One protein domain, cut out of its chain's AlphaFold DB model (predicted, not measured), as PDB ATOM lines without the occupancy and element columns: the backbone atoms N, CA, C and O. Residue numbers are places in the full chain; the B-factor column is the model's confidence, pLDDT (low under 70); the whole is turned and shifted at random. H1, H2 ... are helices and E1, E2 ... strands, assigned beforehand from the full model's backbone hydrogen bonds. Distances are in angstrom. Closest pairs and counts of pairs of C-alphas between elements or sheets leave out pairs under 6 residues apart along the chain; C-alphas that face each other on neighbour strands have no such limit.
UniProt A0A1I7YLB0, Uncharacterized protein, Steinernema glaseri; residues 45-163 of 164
ATOM      1  N   THR A  45       3.533 -26.844 -40.942       92.81
ATOM      2  CA  THR A  45       4.811 -26.837 -40.244       92.81
ATOM      3  C   THR A  45       4.793 -25.702 -39.225       92.81
ATOM      4  O   THR A  45       4.423 -24.568 -39.537       92.81
ATOM      5  N   LEU A  46       5.192 -25.995 -37.990       94.69
ATOM      6  CA  LEU A  46       5.405 -24.988 -36.958       94.69
ATOM      7  C   LEU A  46       6.704 -24.237 -37.252       94.69
ATOM      8  O   LEU A  46       7.788 -24.799 -37.138       94.69
ATOM      9  N   ARG A  47       6.602 -22.956 -37.592       93.62
ATOM     10  CA  ARG A  47       7.750 -22.057 -37.719       93.62
ATOM     11  C   ARG A  47       7.985 -21.356 -36.390       93.62
ATOM     12  O   ARG A  47       7.042 -20.829 -35.802       93.62
ATOM     13  N   VAL A  48       9.227 -21.353 -35.926       95.25
ATOM     14  CA  VAL A  48       9.643 -20.719 -34.677       95.25
ATOM     15  C   VAL A  48      10.872 -19.873 -34.937       95.25
ATOM     16  O   VAL A  48      11.886 -20.368 -35.419       95.25
ATOM     17  N   PHE A  49      10.776 -18.609 -34.569       94.50
ATOM     18  CA  PHE A  49      11.807 -17.609 -34.756       94.50
ATOM     19  C   PHE A  49      12.347 -17.148 -33.408       94.50
ATOM     20  O   PHE A  49      11.591 -16.757 -32.516       94.50
ATOM     21  N   LEU A  50      13.669 -17.227 -33.268       95.25
ATOM     22  CA  LEU A  50      14.420 -16.765 -32.107       95.25
ATOM     23  C   LEU A  50      14.971 -15.371 -32.414       95.25
ATOM     24  O   LEU A  50      15.949 -15.234 -33.152       95.25
ATOM     25  N   ASP A  51      14.328 -14.345 -31.866       92.88
ATOM     26  CA  ASP A  51      14.734 -12.953 -32.030       92.88
ATOM     27  C   ASP A  51      15.724 -12.569 -30.929       92.88
ATOM     28  O   ASP A  51      15.378 -12.502 -29.749       92.88
ATOM     29  N   GLY A  52      16.974 -12.339 -31.325       91.31
ATOM     30  CA  GLY A  52      18.047 -11.886 -30.441       91.31
ATOM     31  C   GLY A  52      17.942 -10.449 -29.980       91.31
ATOM     32  O   GLY A  52      18.442 -10.119 -28.913       91.31
ATOM     33  N   THR A  53      17.314  -9.595 -30.783       90.56
ATOM     34  CA  THR A  53      17.229  -8.162 -30.498       90.56
ATOM     35  C   THR A  53      16.194  -7.910 -29.416       90.56
ATOM     36  O   THR A  53      16.432  -7.141 -28.490       90.56
ATOM     37  N   ALA A  54      15.043  -8.575 -29.532       91.44
ATOM     38  CA  ALA A  54      13.969  -8.472 -28.554       91.44
ATOM     39  C   ALA A  54      14.055  -9.521 -27.434       91.44
ATOM     40  O   ALA A  54      13.258  -9.454 -26.502       91.44
ATOM     41  N   GLU A  55      14.968 -10.494 -27.543       94.12
ATOM     42  CA  GLU A  55      15.051 -11.684 -26.680       94.12
ATOM     43  C   GLU A  55      13.707 -12.421 -26.564       94.12
ATOM     44  O   GLU A  55      13.229 -12.780 -25.484       94.12
ATOM     45  N   LYS A  56      13.065 -12.637 -27.716       95.19
ATOM     46  CA  LYS A  56      11.721 -13.213 -27.815       95.19
ATOM     47  C   LYS A  56      11.674 -14.427 -28.725       95.19
ATOM     48  O   LYS A  56      12.487 -14.601 -29.631       95.19
ATOM     49  N   ILE A  57      10.682 -15.274 -28.467       96.31
ATOM     50  CA  ILE A  57      10.359 -16.433 -29.295       96.31
ATOM     51  C   ILE A  57       9.031 -16.146 -29.978       96.31
ATOM     52  O   ILE A  57       8.018 -15.940 -29.309       96.31
ATOM     53  N   TYR A  58       9.023 -16.187 -31.301       95.31
ATOM     54  CA  TYR A  58       7.812 -16.053 -32.095       95.31
ATOM     55  C   TYR A  58       7.488 -17.375 -32.767       95.31
ATOM     56  O   TYR A  58       8.385 -18.104 -33.174       95.31
ATOM     57  N   ALA A  59       6.205 -17.690 -32.891       95.56
ATOM     58  CA  ALA A  59       5.752 -18.886 -33.574       95.56
ATOM     59  C   ALA A  59       4.572 -18.608 -34.498       95.56
ATOM     60  O   ALA A  59       3.711 -17.769 -34.211       95.56
ATOM     61  N   VAL A  60       4.517 -19.360 -35.593       94.75
ATOM     62  CA  VAL A  60       3.441 -19.303 -36.580       94.75
ATOM     63  C   VAL A  60       3.277 -20.655 -37.275       94.75
ATOM     64  O   VAL A  60       4.152 -21.518 -37.190       94.75
ATOM     65  N   ALA A  61       2.145 -20.866 -37.943       94.12
ATOM     66  CA  ALA A  61       1.915 -22.049 -38.760       94.12
ATOM     67  C   ALA A  61       2.122 -21.725 -40.248       94.12
ATOM     68  O   ALA A  61       1.592 -20.739 -40.766       94.12
ATOM     69  N   LEU A  62       2.880 -22.575 -40.937       91.62
ATOM     70  CA  LEU A  62       3.146 -22.498 -42.372       91.62
ATOM     71  C   LEU A  62       2.505 -23.708 -43.067       91.62
ATOM     72  O   LEU A  62       2.817 -24.828 -42.676       91.62
ATOM     73  N   PRO A  63       1.633 -23.546 -44.076       91.62
ATOM     74  CA  PRO A  63       1.068 -24.693 -44.789       91.62
ATOM     75  C   PRO A  63       2.153 -25.568 -45.440       91.62
ATOM     76  O   PRO A  63       3.042 -25.047 -46.112       91.62
ATOM     77  N   ALA A  64       2.052 -26.892 -45.304       86.69
ATOM     78  CA  ALA A  64       3.122 -27.841 -45.650       86.69
ATOM     79  C   ALA A  64       3.546 -27.837 -47.134       86.69
ATOM     80  O   ALA A  64       4.669 -28.198 -47.472       86.69
ATOM     81  N   LEU A  65       2.660 -27.420 -48.048       86.44
ATOM     82  CA  LEU A  65       2.965 -27.333 -49.482       86.44
ATOM     83  C   LEU A  65       3.509 -25.963 -49.933       86.44
ATOM     84  O   LEU A  65       3.751 -25.779 -51.133       86.44
ATOM     85  N   LYS A  66       3.682 -24.993 -49.027       81.25
ATOM     86  CA  LYS A  66       4.160 -23.637 -49.348       81.25
ATOM     87  C   LYS A  66       5.650 -23.476 -49.030       81.25
ATOM     88  O   LYS A  66       6.163 -24.113 -48.123       81.25
ATOM     89  N   TYR A  67       6.327 -22.633 -49.814       72.62
ATOM     90  CA  TYR A  67       7.686 -22.160 -49.525       72.62
ATOM     91  C   TYR A  67       7.620 -20.831 -48.768       72.62
ATOM     92  O   TYR A  67       6.669 -20.071 -48.951       72.62
ATOM     93  N   ASP A  68       8.665 -20.541 -47.998       67.12
ATOM     94  CA  ASP A  68       8.787 -19.363 -47.128       67.12
ATOM     95  C   ASP A  68       8.716 -18.014 -47.862       67.12
ATOM     96  O   ASP A  68       8.312 -17.003 -47.292       67.12
ATOM     97  N   THR A  69       9.105 -17.987 -49.140       59.44
ATOM     98  CA  THR A  69       9.342 -16.751 -49.897       59.44
ATOM     99  C   THR A  69       8.078 -16.030 -50.379       59.44
ATOM    100  O   THR A  69       8.194 -14.912 -50.870       59.44
ATOM    101  N   ASP A  70       6.883 -16.617 -50.223       57.78
ATOM    102  CA  ASP A  70       5.596 -15.977 -50.576       57.78
ATOM    103  C   ASP A  70       4.392 -16.625 -49.853       57.78
ATOM    104  O   ASP A  70       3.276 -16.761 -50.371       57.78
ATOM    105  N   SER A  71       4.621 -17.157 -48.652       67.56
ATOM    106  CA  SER A  71       3.594 -17.900 -47.926       67.56
ATOM    107  C   SER A  71       2.718 -17.003 -47.059       67.56
ATOM    108  O   SER A  71       3.199 -16.260 -46.205       67.56
ATOM    109  N   LYS A  72       1.396 -17.167 -47.187       81.69
ATOM    110  CA  LYS A  72       0.431 -16.663 -46.204       81.69
ATOM    111  C   LYS A  72       0.548 -17.481 -44.922       81.69
ATOM    112  O   LYS A  72      -0.034 -18.559 -44.814       81.69
ATOM    113  N   TYR A  73       1.319 -16.967 -43.972       87.31
ATOM    114  CA  TYR A  73       1.399 -17.525 -42.630       87.31
ATOM    115  C   TYR A  73       0.041 -17.479 -41.936       87.31
ATOM    116  O   TYR A  73      -0.688 -16.485 -42.021       87.31
ATOM    117  N   VAL A  74      -0.263 -18.548 -41.211       91.06
ATOM    118  CA  VAL A  74      -1.524 -18.716 -40.502       91.06
ATOM    119  C   VAL A  74      -1.264 -18.572 -38.997       91.06
ATOM    120  O   VAL A  74      -0.365 -19.236 -38.468       91.06
ATOM    121  N   PRO A  75      -2.019 -17.723 -38.275       92.56
ATOM    122  CA  PRO A  75      -1.876 -17.591 -36.830       92.56
ATOM    123  C   PRO A  75      -2.005 -18.944 -36.126       92.56
ATOM    124  O   PRO A  75      -2.955 -19.694 -36.364       92.56
ATOM    125  N   LEU A  76      -1.080 -19.250 -35.215       93.00
ATOM    126  CA  LEU A  76      -0.990 -20.571 -34.578       93.00
ATOM    127  C   LEU A  76      -2.272 -20.988 -33.828       93.00
ATOM    128  O   LEU A  76      -2.571 -22.168 -33.706       93.00
ATOM    129  N   ASN A  77      -3.047 -20.026 -33.323       91.75
ATOM    130  CA  ASN A  77      -4.325 -20.267 -32.640       91.75
ATOM    131  C   ASN A  77      -5.487 -20.624 -33.580       91.75
ATOM    132  O   ASN A  77      -6.547 -21.000 -33.087       91.75
ATOM    133  N   SER A  78      -5.312 -20.484 -34.895       93.06
ATOM    134  CA  SER A  78      -6.327 -20.834 -35.897       93.06
ATOM    135  C   SER A  78      -6.118 -22.219 -36.522       93.06
ATOM    136  O   SER A  78      -6.969 -22.682 -37.276       93.06
ATOM    137  N   VAL A  79      -5.018 -22.898 -36.182       92.44
ATOM    138  CA  VAL A  79      -4.671 -24.229 -36.694       92.44
ATOM    139  C   VAL A  79      -4.903 -25.286 -35.616       92.44
ATOM    140  O   VAL A  79      -4.563 -25.088 -34.448       92.44
ATOM    141  N   ASP A  80      -5.457 -26.435 -36.007       93.12
ATOM    142  CA  ASP A  80      -5.492 -27.612 -35.141       93.12
ATOM    143  C   ASP A  80      -4.065 -28.154 -34.969       93.12
ATOM    144  O   ASP A  80      -3.420 -28.563 -35.933       93.12
ATOM    145  N   GLN A  81      -3.579 -28.190 -33.727       90.88
ATOM    146  CA  GLN A  81      -2.234 -28.672 -33.391       90.88
ATOM    147  C   GLN A  81      -1.987 -30.116 -33.850       90.88
ATOM    148  O   GLN A  81      -0.840 -30.476 -34.097       90.88
ATOM    149  N   LYS A  82      -3.035 -30.936 -34.014       90.00
ATOM    150  CA  LYS A  82      -2.914 -32.304 -34.550       90.00
ATOM    151  C   LYS A  82      -2.508 -32.350 -36.022       90.00
ATOM    152  O   LYS A  82      -2.054 -33.390 -36.486       90.00
ATOM    153  N   LEU A  83      -2.707 -31.252 -36.749       91.56
ATOM    154  CA  LEU A  83      -2.360 -31.115 -38.161       91.56
ATOM    155  C   LEU A  83      -0.989 -30.457 -38.355       91.56
ATOM    156  O   LEU A  83      -0.582 -30.206 -39.487       91.56
ATOM    157  N   ILE A  84      -0.276 -30.186 -37.260       92.31
ATOM    158  CA  ILE A  84       1.113 -29.756 -37.300       92.31
ATOM    159  C   ILE A  84       1.994 -31.003 -37.291       92.31
ATOM    160  O   ILE A  84       2.040 -31.731 -36.299       92.31
ATOM    161  N   THR A  85       2.681 -31.261 -38.400       91.25
ATOM    162  CA  THR A  85       3.450 -32.503 -38.593       91.25
ATOM    163  C   THR A  85       4.944 -32.324 -38.377       91.25
ATOM    164  O   THR A  85       5.629 -33.289 -38.042       91.25
ATOM    165  N   ASN A  86       5.444 -31.099 -38.534       91.62
ATOM    166  CA  ASN A  86       6.865 -30.777 -38.481       91.62
ATOM    167  C   ASN A  86       7.089 -29.437 -37.782       91.62
ATOM    168  O   ASN A  86       6.165 -28.628 -37.657       91.62
ATOM    169  N   PHE A  87       8.321 -29.178 -37.353       94.00
ATOM    170  CA  PHE A  87       8.711 -27.873 -36.829       94.00
ATOM    171  C   PHE A  87      10.061 -27.406 -37.356       94.00
ATOM    172  O   PHE A  87      10.934 -28.201 -37.679       94.00
ATOM    173  N   ARG A  88      10.252 -26.092 -37.373       93.94
ATOM    174  CA  ARG A  88      11.521 -25.455 -37.696       93.94
ATOM    175  C   ARG A  88      11.787 -24.340 -36.712       93.94
ATOM    176  O   ARG A  88      10.946 -23.456 -36.546       93.94
ATOM    177  N   ILE A  89      12.933 -24.406 -36.052       95.56
ATOM    178  CA  ILE A  89      13.389 -23.394 -35.103       95.56
ATOM    179  C   ILE A  89      14.614 -22.726 -35.702       95.56
ATOM    180  O   ILE A  89      15.625 -23.385 -35.919       95.56
ATOM    181  N   GLU A  90      14.525 -21.428 -35.958       94.81
ATOM    182  CA  GLU A  90      15.561 -20.671 -36.652       94.81
ATOM    183  C   GLU A  90      15.846 -19.358 -35.920       94.81
ATOM    184  O   GLU A  90      14.959 -18.723 -35.343       94.81
ATOM    185  N   THR A  91      17.105 -18.932 -35.935       93.81
ATOM    186  CA  THR A  91      17.479 -17.579 -35.524       93.81
ATOM    187  C   THR A  91      17.022 -16.567 -36.565       93.81
ATOM    188  O   THR A  91      17.354 -16.704 -37.742       93.81
ATOM    189  N   VAL A  92      16.334 -15.516 -36.119       88.06
ATOM    190  CA  VAL A  92      15.931 -14.417 -37.002       88.06
ATOM    191  C   VAL A  92      17.174 -13.705 -37.522       88.06
ATOM    192  O   VAL A  92      18.035 -13.283 -36.743       88.06
ATOM    193  N   SER A  93      17.266 -13.563 -38.841       78.44
ATOM    194  CA  SER A  93      18.293 -12.728 -39.465       78.44
ATOM    195  C   SER A  93      17.865 -11.249 -39.414       78.44
ATOM    196  O   SER A  93      16.666 -10.966 -39.434       78.44
ATOM    197  N   PRO A  94      18.787 -10.273 -39.301       68.19
ATOM    198  CA  PRO A  94      18.432  -8.856 -39.116       68.19
ATOM    199  C   PRO A  94      17.489  -8.281 -40.191       68.19
ATOM    200  O   PRO A  94      16.688  -7.394 -39.911       68.19
ATOM    201  N   ASP A  95      17.563  -8.815 -41.406       66.69
ATOM    202  CA  ASP A  95      16.697  -8.541 -42.555       66.69
ATOM    203  C   ASP A  95      15.276  -9.120 -42.413       66.69
ATOM    204  O   ASP A  95      14.324  -8.562 -42.952       66.69
ATOM    205  N   GLN A  96      15.101 -10.191 -41.635       66.88
ATOM    206  CA  GLN A  96      13.808 -10.834 -41.377       66.88
ATOM    207  C   GLN A  96      13.014 -10.169 -40.239       66.88
ATOM    208  O   GLN A  96      11.789 -10.295 -40.200       66.88
ATOM    209  N   VAL A  97      13.673  -9.429 -39.334       60.59
ATOM    210  CA  VAL A  97      13.022  -8.758 -38.184       60.59
ATOM    211  C   VAL A  97      11.956  -7.757 -38.646       60.59
ATOM    212  O   VAL A  97      10.896  -7.649 -38.033       60.59
ATOM    213  N   GLN A  98      12.193  -7.063 -39.765       57.91
ATOM    214  CA  GLN A  98      11.240  -6.094 -40.323       57.91
ATOM    215  C   GLN A  98       9.985  -6.752 -40.932       57.91
ATOM    216  O   GLN A  98       9.017  -6.055 -41.225       57.91
ATOM    217  N   VAL A  99       9.977  -8.082 -41.099       63.19
ATOM    218  CA  VAL A  99       8.944  -8.841 -41.830       63.19
ATOM    219  C   VAL A  99       8.174  -9.806 -40.914       63.19
ATOM    220  O   VAL A  99       7.432 -10.675 -41.380       63.19
ATOM    221  N   LEU A 100       8.279  -9.654 -39.589       68.25
ATOM    222  CA  LEU A 100       7.376 -10.339 -38.663       68.25
ATOM    223  C   LEU A 100       5.960  -9.770 -38.830       68.25
ATOM    224  O   LEU A 100       5.558  -8.809 -38.181       68.25
ATOM    225  N   SER A 101       5.207 -10.361 -39.757       69.94
ATOM    226  CA  SER A 101       3.803 -10.031 -39.992       69.94
ATOM    227  C   SER A 101       2.966 -10.201 -38.719       69.94
ATOM    228  O   SER A 101       3.304 -10.991 -37.835       69.94
ATOM    229  N   ASN A 102       1.801  -9.553 -38.673       78.00
ATOM    230  CA  ASN A 102       0.833  -9.672 -37.573       78.00
ATOM    231  C   ASN A 102       0.375 -11.121 -37.275       78.00
ATOM    232  O   ASN A 102      -0.292 -11.354 -36.271       78.00
ATOM    233  N   SER A 103       0.693 -12.092 -38.141       85.06
ATOM    234  CA  SER A 103       0.384 -13.511 -37.929       85.06
ATOM    235  C   SER A 103       1.307 -14.198 -36.916       85.06
ATOM    236  O   SER A 103       0.935 -15.240 -36.373       85.06
ATOM    237  N   TRP A 104       2.501 -13.651 -36.665       91.69
ATOM    238  CA  TRP A 104       3.448 -14.215 -35.706       91.69
ATOM    239  C   TRP A 104       2.996 -13.947 -34.276       91.69
ATOM    240  O   TRP A 104       2.620 -12.833 -33.915       91.69
ATOM    241  N   LYS A 105       3.056 -14.980 -33.435       94.06
ATOM    242  CA  LYS A 105       2.659 -14.887 -32.033       94.06
ATOM    243  C   LYS A 105       3.854 -15.118 -31.125       94.06
ATOM    244  O   LYS A 105       4.525 -16.138 -31.241       94.06
ATOM    245  N   GLU A 106       4.073 -14.204 -30.187       95.62
ATOM    246  CA  GLU A 106       5.044 -14.400 -29.111       95.62
ATOM    247  C   GLU A 106       4.629 -15.591 -28.229       95.62
ATOM    248  O   GLU A 106       3.463 -15.724 -27.835       95.62
ATOM    249  N   ILE A 107       5.577 -16.480 -27.934       97.00
ATOM    250  CA  ILE A 107       5.381 -17.655 -27.085       97.00
ATOM    251  C   ILE A 107       6.494 -17.775 -26.042       97.00
ATOM    252  O   ILE A 107       7.585 -17.234 -26.187       97.00
ATOM    253  N   THR A 108       6.228 -18.534 -24.983       97.75
ATOM    254  CA  THR A 108       7.238 -18.876 -23.977       97.75
ATOM    255  C   THR A 108       7.998 -20.145 -24.364       97.75
ATOM    256  O   THR A 108       7.520 -20.961 -25.157       97.75
ATOM    257  N   LEU A 109       9.158 -20.364 -23.741       97.25
ATOM    258  CA  LEU A 109       9.942 -21.590 -23.919       97.25
ATOM    259  C   LEU A 109       9.163 -22.859 -23.508       97.25
ATOM    260  O   LEU A 109       9.213 -23.864 -24.211       97.25
ATOM    261  N   ASP A 110       8.395 -22.803 -22.413       97.31
ATOM    262  CA  ASP A 110       7.509 -23.902 -21.984       97.31
ATOM    263  C   ASP A 110       6.432 -24.195 -23.039       97.31
ATOM    264  O   ASP A 110       6.148 -25.351 -23.364       97.31
ATOM    265  N   LYS A 111       5.859 -23.144 -23.640       96.19
ATOM    266  CA  LYS A 111       4.876 -23.314 -24.707       96.19
ATOM    267  C   LYS A 111       5.507 -23.938 -25.952       96.19
ATOM    268  O   LYS A 111       4.875 -24.812 -26.543       96.19
ATOM    269  N   LEU A 112       6.725 -23.534 -26.318       96.38
ATOM    270  CA  LEU A 112       7.491 -24.149 -27.404       96.38
ATOM    271  C   LEU A 112       7.709 -25.644 -27.146       96.38
ATOM    272  O   LEU A 112       7.394 -26.461 -28.008       96.38
ATOM    273  N   GLN A 113       8.173 -26.008 -25.949       95.19
ATOM    274  CA  GLN A 113       8.383 -27.405 -25.574       95.19
ATOM    275  C   GLN A 113       7.089 -28.220 -25.694       95.19
ATOM    276  O   GLN A 113       7.096 -29.294 -26.290       95.19
ATOM    277  N   LYS A 114       5.968 -27.695 -25.181       94.56
ATOM    278  CA  LYS A 114       4.654 -28.347 -25.295       94.56
ATOM    279  C   LYS A 114       4.252 -28.549 -26.753       94.56
ATOM    280  O   LYS A 114       3.847 -29.648 -27.109       94.56
ATOM    281  N   LEU A 115       4.382 -27.517 -27.591       94.38
ATOM    282  CA  LEU A 115       4.050 -27.596 -29.017       94.38
ATOM    283  C   LEU A 115       4.882 -28.665 -29.727       94.38
ATOM    284  O   LEU A 115       4.316 -29.524 -30.392       94.38
ATOM    285  N   VAL A 116       6.200 -28.659 -29.531       93.06
ATOM    286  CA  VAL A 116       7.092 -29.645 -30.151       93.06
ATOM    287  C   VAL A 116       6.818 -31.057 -29.632       93.06
ATOM    288  O   VAL A 116       6.877 -32.005 -30.402       93.06
ATOM    289  N   HIS A 117       6.456 -31.221 -28.359       89.75
ATOM    290  CA  HIS A 117       6.114 -32.534 -27.811       89.75
ATOM    291  C   HIS A 117       4.816 -33.116 -28.403       89.75
ATOM    292  O   HIS A 117       4.688 -34.336 -28.523       89.75
ATOM    293  N   PHE A 118       3.858 -32.266 -28.790       88.25
ATOM    294  CA  PHE A 118       2.654 -32.706 -29.509       88.25
ATOM    295  C   PHE A 118       2.952 -33.148 -30.940       88.25
ATOM    296  O   PHE A 118       2.270 -34.039 -31.455       88.25
ATOM    297  N   ILE A 119       3.974 -32.560 -31.561       89.06
ATOM    298  CA  ILE A 119       4.469 -32.980 -32.866       89.06
ATOM    299  C   ILE A 119       5.186 -34.309 -32.651       89.06
ATOM    300  O   ILE A 119       6.342 -34.377 -32.233       89.06
ATOM    301  N   ARG A 120       4.453 -35.403 -32.872       70.56
ATOM    302  CA  ARG A 120       5.010 -36.747 -32.729       70.56
ATOM    303  C   ARG A 120       6.286 -36.839 -33.574       70.56
ATOM    304  O   ARG A 120       6.230 -36.506 -34.754       70.56
ATOM    305  N   PRO A 121       7.405 -37.354 -33.039       60.59
ATOM    306  CA  PRO A 121       8.504 -37.797 -33.879       60.59
ATOM    307  C   PRO A 121       7.974 -38.961 -34.721       60.59
ATOM    308  O   PRO A 121       7.903 -40.102 -34.267       60.59
ATOM    309  N   VAL A 122       7.511 -38.682 -35.938       57.16
ATOM    310  CA  VAL A 122       6.921 -39.717 -36.803       57.16
ATOM    311  C   VAL A 122       8.018 -40.535 -37.496       57.16
ATOM    312  O   VAL A 122       7.740 -41.512 -38.188       57.16
ATOM    313  N   ARG A 123       9.296 -40.231 -37.228       57.19
ATOM    314  CA  ARG A 123      10.463 -40.971 -37.722       57.19
ATOM    315  C   ARG A 123      10.663 -42.327 -37.028       57.19
ATOM    316  O   ARG A 123      11.778 -42.762 -36.768       57.19
ATOM    317  N   ASN A 124       9.578 -43.059 -36.789       46.16
ATOM    318  CA  ASN A 124       9.638 -44.499 -36.600       46.16
ATOM    319  C   ASN A 124       9.794 -45.162 -37.982       46.16
ATOM    320  O   ASN A 124       8.820 -45.512 -38.644       46.16
ATOM    321  N   LYS A 125      11.053 -45.379 -38.383       51.06
ATOM    322  CA  LYS A 125      11.488 -46.423 -39.339       51.06
ATOM    323  C   LYS A 125      11.206 -46.240 -40.840       51.06
ATOM    324  O   LYS A 125      11.276 -47.226 -41.571       51.06
ATOM    325  N   ARG A 126      10.931 -45.037 -41.350       54.25
ATOM    326  CA  ARG A 126      10.908 -44.807 -42.808       54.25
ATOM    327  C   ARG A 126      11.912 -43.727 -43.190       54.25
ATOM    328  O   ARG A 126      11.767 -42.576 -42.793       54.25
ATOM    329  N   HIS A 127      12.944 -44.117 -43.939       49.03
ATOM    330  CA  HIS A 127      13.747 -43.158 -44.688       49.03
ATOM    331  C   HIS A 127      12.805 -42.422 -45.645       49.03
ATOM    332  O   HIS A 127      12.014 -43.095 -46.316       49.03
ATOM    333  N   PRO A 128      12.835 -41.082 -45.718       53.34
ATOM    334  CA  PRO A 128      12.151 -40.414 -46.807       53.34
ATOM    335  C   PRO A 128      12.731 -40.965 -48.116       53.34
ATOM    336  O   PRO A 128      13.949 -41.067 -48.267       53.34
ATOM    337  N   LEU A 129      11.866 -41.367 -49.051       61.12
ATOM    338  CA  LEU A 129      12.305 -41.836 -50.373       61.12
ATOM    339  C   LEU A 129      13.039 -40.722 -51.142       61.12
ATOM    340  O   LEU A 129      13.762 -41.005 -52.095       61.12
ATOM    341  N   ARG A 130      12.846 -39.460 -50.730       69.44
ATOM    342  CA  ARG A 130      13.497 -38.259 -51.258       69.44
ATOM    343  C   ARG A 130      13.824 -37.293 -50.123       69.44
ATOM    344  O   ARG A 130      12.946 -36.956 -49.340       69.44
ATOM    345  N   TYR A 131      15.077 -36.861 -50.043       72.62
ATOM    346  CA  TYR A 131      15.504 -35.825 -49.106       72.62
ATOM    347  C   TYR A 131      14.862 -34.481 -49.487       72.62
ATOM    348  O   TYR A 131      15.018 -34.034 -50.621       72.62
ATOM    349  N   ASP A 132      14.146 -33.873 -48.546       79.62
ATOM    350  CA  ASP A 132      13.581 -32.524 -48.640       79.62
ATOM    351  C   ASP A 132      13.789 -31.850 -47.284       79.62
ATOM    352  O   ASP A 132      13.188 -32.250 -46.285       79.62
ATOM    353  N   ASP A 133      14.693 -30.879 -47.233       78.38
ATOM    354  CA  ASP A 133      15.057 -30.150 -46.018       78.38
ATOM    355  C   ASP A 133      13.879 -29.336 -45.463       78.38
ATOM    356  O   ASP A 133      13.754 -29.178 -44.245       78.38
ATOM    357  N   GLU A 134      12.966 -28.894 -46.335       79.50
ATOM    358  CA  GLU A 134      11.670 -28.257 -46.025       79.50
ATOM    359  C   GLU A 134      10.707 -29.134 -45.223       79.50
ATOM    360  O   GLU A 134       9.844 -28.618 -44.512       79.50
ATOM    361  N   SER A 135      10.910 -30.448 -45.253       82.12
ATOM    362  CA  SER A 135      10.056 -31.427 -44.579       82.12
ATOM    363  C   SER A 135      10.671 -32.003 -43.296       82.12
ATOM    364  O   SER A 135      10.138 -32.956 -42.725       82.12
ATOM    365  N   LEU A 136      11.810 -31.470 -42.844       87.25
ATOM    366  CA  LEU A 136      12.517 -31.948 -41.654       87.25
ATOM    367  C   LEU A 136      12.163 -31.147 -40.403       87.25
ATOM    368  O   LEU A 136      11.866 -29.954 -40.470       87.25
ATOM    369  N   ASN A 137      12.283 -31.802 -39.245       91.69
ATOM    370  CA  ASN A 137      12.364 -31.085 -37.982       91.69
ATOM    371  C   ASN A 137      13.745 -30.434 -37.858       91.69
ATOM    372  O   ASN A 137      14.730 -31.131 -37.602       91.69
ATOM    373  N   THR A 138      13.843 -29.122 -38.054       93.00
ATOM    374  CA  THR A 138      15.137 -28.423 -38.078       93.00
ATOM    375  C   THR A 138      15.337 -27.524 -36.866       93.00
ATOM    376  O   THR A 138      14.401 -26.918 -36.334       93.00
ATOM    377  N   LEU A 139      16.592 -27.442 -36.431       95.56
ATOM    378  CA  LEU A 139      17.059 -26.492 -35.435       95.56
ATOM    379  C   LEU A 139      18.308 -25.785 -35.962       95.56
ATOM    380  O   LEU A 139      19.370 -26.393 -36.041       95.56
ATOM    381  N   THR A 140      18.170 -24.504 -36.273       95.44
ATOM    382  CA  THR A 140      19.249 -23.644 -36.760       95.44
ATOM    383  C   THR A 140      19.497 -22.548 -35.736       95.44
ATOM    384  O   THR A 140      18.708 -21.608 -35.606       95.44
ATOM    385  N   LEU A 141      20.588 -22.678 -34.990       95.31
ATOM    386  CA  LEU A 141      21.024 -21.700 -34.002       95.31
ATOM    387  C   LEU A 141      22.190 -20.909 -34.587       95.31
ATOM    388  O   LEU A 141      23.155 -21.477 -35.068       95.31
ATOM    389  N   ARG A 142      22.104 -19.581 -34.558       94.12
ATOM    390  CA  ARG A 142      23.150 -18.672 -35.042       94.12
ATOM    391  C   ARG A 142      23.506 -17.662 -33.959       94.12
ATOM    392  O   ARG A 142      22.938 -17.655 -32.866       94.12
ATOM    393  N   ARG A 143      24.431 -16.747 -34.269       89.88
ATOM    394  CA  ARG A 143      24.879 -15.693 -33.338       89.88
ATOM    395  C   ARG A 143      23.718 -14.887 -32.734       89.88
ATOM    396  O   ARG A 143      23.795 -14.507 -31.572       89.88
ATOM    397  N   GLY A 144      22.632 -14.681 -33.481       88.94
ATOM    398  CA  GLY A 144      21.449 -13.960 -33.005       88.94
ATOM    399  C   GLY A 144      20.650 -14.666 -31.898       88.94
ATOM    400  O   GLY A 144      19.898 -14.005 -31.207       88.94
ATOM    401  N   SER A 145      20.803 -15.973 -31.659       92.62
ATOM    402  CA  SER A 145      20.026 -16.687 -30.626       92.62
ATOM    403  C   SER A 145      20.840 -17.081 -29.389       92.62
ATOM    404  O   SER A 145      20.351 -17.827 -28.541       92.62
ATOM    405  N   GLN A 146      22.068 -16.570 -29.238       94.75
ATOM    406  CA  GLN A 146      22.982 -16.950 -28.147       94.75
ATOM    407  C   GLN A 146      22.364 -16.836 -26.744       94.75
ATOM    408  O   GLN A 146      22.635 -17.683 -25.895       94.75
ATOM    409  N   TRP A 147      21.481 -15.856 -26.528       96.38
ATOM    410  CA  TRP A 147      20.765 -15.630 -25.267       96.38
ATOM    411  C   TRP A 147      19.905 -16.829 -24.810       96.38
ATOM    412  O   TRP A 147      19.659 -16.993 -23.613       96.38
ATOM    413  N   ILE A 148      19.471 -17.702 -25.735       96.94
ATOM    414  CA  ILE A 148      18.596 -18.849 -25.438       96.94
ATOM    415  C   ILE A 148      19.157 -20.215 -25.853       96.94
ATOM    416  O   ILE A 148      18.623 -21.236 -25.417       96.94
ATOM    417  N   ASN A 149      20.245 -20.276 -26.629       95.75
ATOM    418  CA  ASN A 149      20.787 -21.528 -27.182       95.75
ATOM    419  C   ASN A 149      20.922 -22.652 -26.136       95.75
ATOM    420  O   ASN A 149      20.424 -23.757 -26.348       95.75
ATOM    421  N   GLY A 150      21.514 -22.362 -24.970       96.38
ATOM    422  CA  GLY A 150      21.685 -23.361 -23.907       96.38
ATOM    423  C   GLY A 150      20.360 -23.926 -23.380       96.38
ATOM    424  O   GLY A 150      20.258 -25.122 -23.102       96.38
ATOM    425  N   LYS A 151      19.315 -23.094 -23.304       97.31
ATOM    426  CA  LYS A 151      17.979 -23.519 -22.868       97.31
ATOM    427  C   LYS A 151      17.285 -24.363 -23.939       97.31
ATOM    428  O   LYS A 151      16.736 -25.404 -23.598       97.31
ATOM    429  N   ILE A 152      17.353 -23.962 -25.213       96.12
ATOM    430  CA  ILE A 152      16.779 -24.724 -26.337       96.12
ATOM    431  C   ILE A 152      17.413 -26.113 -26.443       96.12
ATOM    432  O   ILE A 152      16.696 -27.109 -26.514       96.12
ATOM    433  N   LEU A 153      18.745 -26.203 -26.379       95.06
ATOM    434  CA  LEU A 153      19.459 -27.483 -26.433       95.06
ATOM    435  C   LEU A 153      19.111 -28.389 -25.241       95.06
ATOM    436  O   LEU A 153      18.977 -29.604 -25.392       95.06
ATOM    437  N   SER A 154      18.885 -27.797 -24.066       96.31
ATOM    438  CA  SER A 154      18.482 -28.533 -22.861       96.31
ATOM    439  C   SER A 154      17.092 -29.169 -22.972       96.31
ATOM    440  O   SER A 154      16.823 -30.142 -22.269       96.31
ATOM    441  N   LEU A 155      16.223 -28.684 -23.871       94.19
ATOM    442  CA  LEU A 155      14.905 -29.285 -24.108       94.19
ATOM    443  C   LEU A 155      14.976 -30.657 -24.794       94.19
ATOM    444  O   LEU A 155      13.986 -31.384 -24.759       94.19
ATOM    445  N   ARG A 156      16.115 -31.009 -25.415       92.69
ATOM    446  CA  ARG A 156      16.315 -32.278 -26.144       92.69
ATOM    447  C   ARG A 156      15.190 -32.560 -27.151       92.69
ATOM    448  O   ARG A 156      14.600 -33.640 -27.164       92.69
ATOM    449  N   LEU A 157      14.869 -31.552 -27.963       92.31
ATOM    450  CA  LEU A 157      13.810 -31.636 -28.970       92.31
ATOM    451  C   LEU A 157      14.118 -32.736 -30.010       92.31
ATOM    452  O   LEU A 157      15.288 -32.950 -30.333       92.31
ATOM    453  N   PRO A 158      13.097 -33.420 -30.560       91.31
ATOM    454  CA  PRO A 158      13.263 -34.461 -31.574       91.31
ATOM    455  C   PRO A 158      13.563 -33.852 -32.955       91.31
ATOM    456  O   PRO A 158      12.693 -33.773 -33.823       91.31
ATOM    457  N   VAL A 159      14.796 -33.381 -33.128       91.00
ATOM    458  CA  VAL A 159      15.306 -32.740 -34.348       91.00
ATOM    459  C   VAL A 159      15.901 -33.763 -35.314       91.00
ATOM    460  O   VAL A 159      16.554 -34.722 -34.905       91.00
ATOM    461  N   ASP A 160      15.688 -33.538 -36.605       88.56
ATOM    462  CA  ASP A 160      16.244 -34.336 -37.699       88.56
ATOM    463  C   ASP A 160      17.537 -33.749 -38.261       88.56
ATOM    464  O   ASP A 160      18.364 -34.492 -38.790       88.56
ATOM    465  N   SER A 161      17.685 -32.428 -38.170       89.88
ATOM    466  CA  SER A 161      18.852 -31.676 -38.621       89.88
ATOM    467  C   SER A 161      19.146 -30.546 -37.644       89.88
ATOM    468  O   SER A 161      18.223 -29.890 -37.148       89.88
ATOM    469  N   VAL A 162      20.432 -30.338 -37.365       92.50
ATOM    470  CA  VAL A 162      20.920 -29.291 -36.469       92.50
ATOM    471  C   VAL A 162      22.044 -28.529 -37.161       92.50
ATOM    472  O   VAL A 162      22.994 -29.147 -37.637       92.50
ATOM    473  N   ASP A 163      21.928 -27.205 -37.177       94.12
ATOM    474  CA  ASP A 163      22.943 -26.251 -37.633       94.12
ATOM    475  C   ASP A 163      23.251 -25.288 -36.468       94.12
ATOM    476  O   ASP A 163      22.315 -24.785 -35.835       94.12
TER     477      ASP A 163
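This is residues 45 to 163 of the 164 residues of an uncharacterized protein of Steinernema glaseri (UniProt A0A1I7YLB0). A strongly twisted sheet of six strands has helix H1 over one face, running along the strands E2 and E1, while the short helix H2 only grazes the sheet. Three long links with no named element, residues 64 to 83, 92 to 104 and 119 to 137, make up much of the rest. The printed part has 119 residues, with two named helices and six named strands in the order E1, E2, E3, E4, H1, E5, H2, E6; 48 residues are in named elements, under half, and the class is mixed, helices and strands. The mixed sheet runs E4, E2, E1, E3, E5, E6, antiparallel from E4 to E1 and parallel from E1 to E6. The whole is compact, with a radius of gyration of the C-alphas of 13.7 A and spans of 39 by 31 by 24 A.

E1, residues 45 to 51, forms a hairpin with E2, residues 56 to 63, antiparallel at 156 degrees, with N 47 and O 60 2.9 A apart, within hydrogen-bond range. E3, residues 84 to 91, is parallel to E1 at 19 degrees, with N 48 and O 88 at 2.8 A. The edge strand E4, residues 105 to 107, is antiparallel to E2 at 126 degrees, with N 59 and O 105 at 2.8 A. H1, residues 109 to 118, is on the sheet at a height of 9.0 A, over E2 and E1, at 16 degrees to E1 on the local plane; together they make two layers, a helix on one face of a sheet. The closest C-alphas of H1 and E3 are those of Val 116 and Phe 87, 7.1 A apart. E5, residues 138 to 140, is parallel to E3 at 9 degrees, with N 140 and O 89 at 2.8 A. H2, residues 149 to 154, only grazes the sheet with residues 149 to 153. H1 and H2 are close but not clearly touching, the closest C-alphas being those of Leu 109 and Ile 152, 7.9 A apart; they run the same way at a steep tilt of 47 degrees. The edge strand E6, residues 161 to 163, is parallel to E5 at 5 degrees, with N 163 and O 139 at 2.9 A. E5, H2 and E6 form a strand-helix-strand unit, two parallel neighbour strands with a helix between, and its crossover is right-handed. In H1 and H2 every O i to N i+4 pair is within hydrogen-bond range.

E1 begins at C-alpha 45 (4.811, -26.837, -40.244) and is 18.9 A long; E2 measures 23.1 A, E3 20.5 A and E4 6.3 A. H1 begins at C-alpha 109 (9.942, -21.590, -23.919) and is 14.4 A long. E5 measures 6.4 A, H2 8.5 A and E6 6.9 A, ending at C-alpha 163 (22.943, -26.251, -37.633).

The C-alphas of Gln 98 and Lys 125 are the two farthest apart, 40.3 A. The printed part has no cut. The links E2 to E3, E3 to E4 and H1 to E5 are long. The mean pLDDT of the printed part is 85.6, and residues 68 to 71, 94 to 101 and 121 to 130 are under 70.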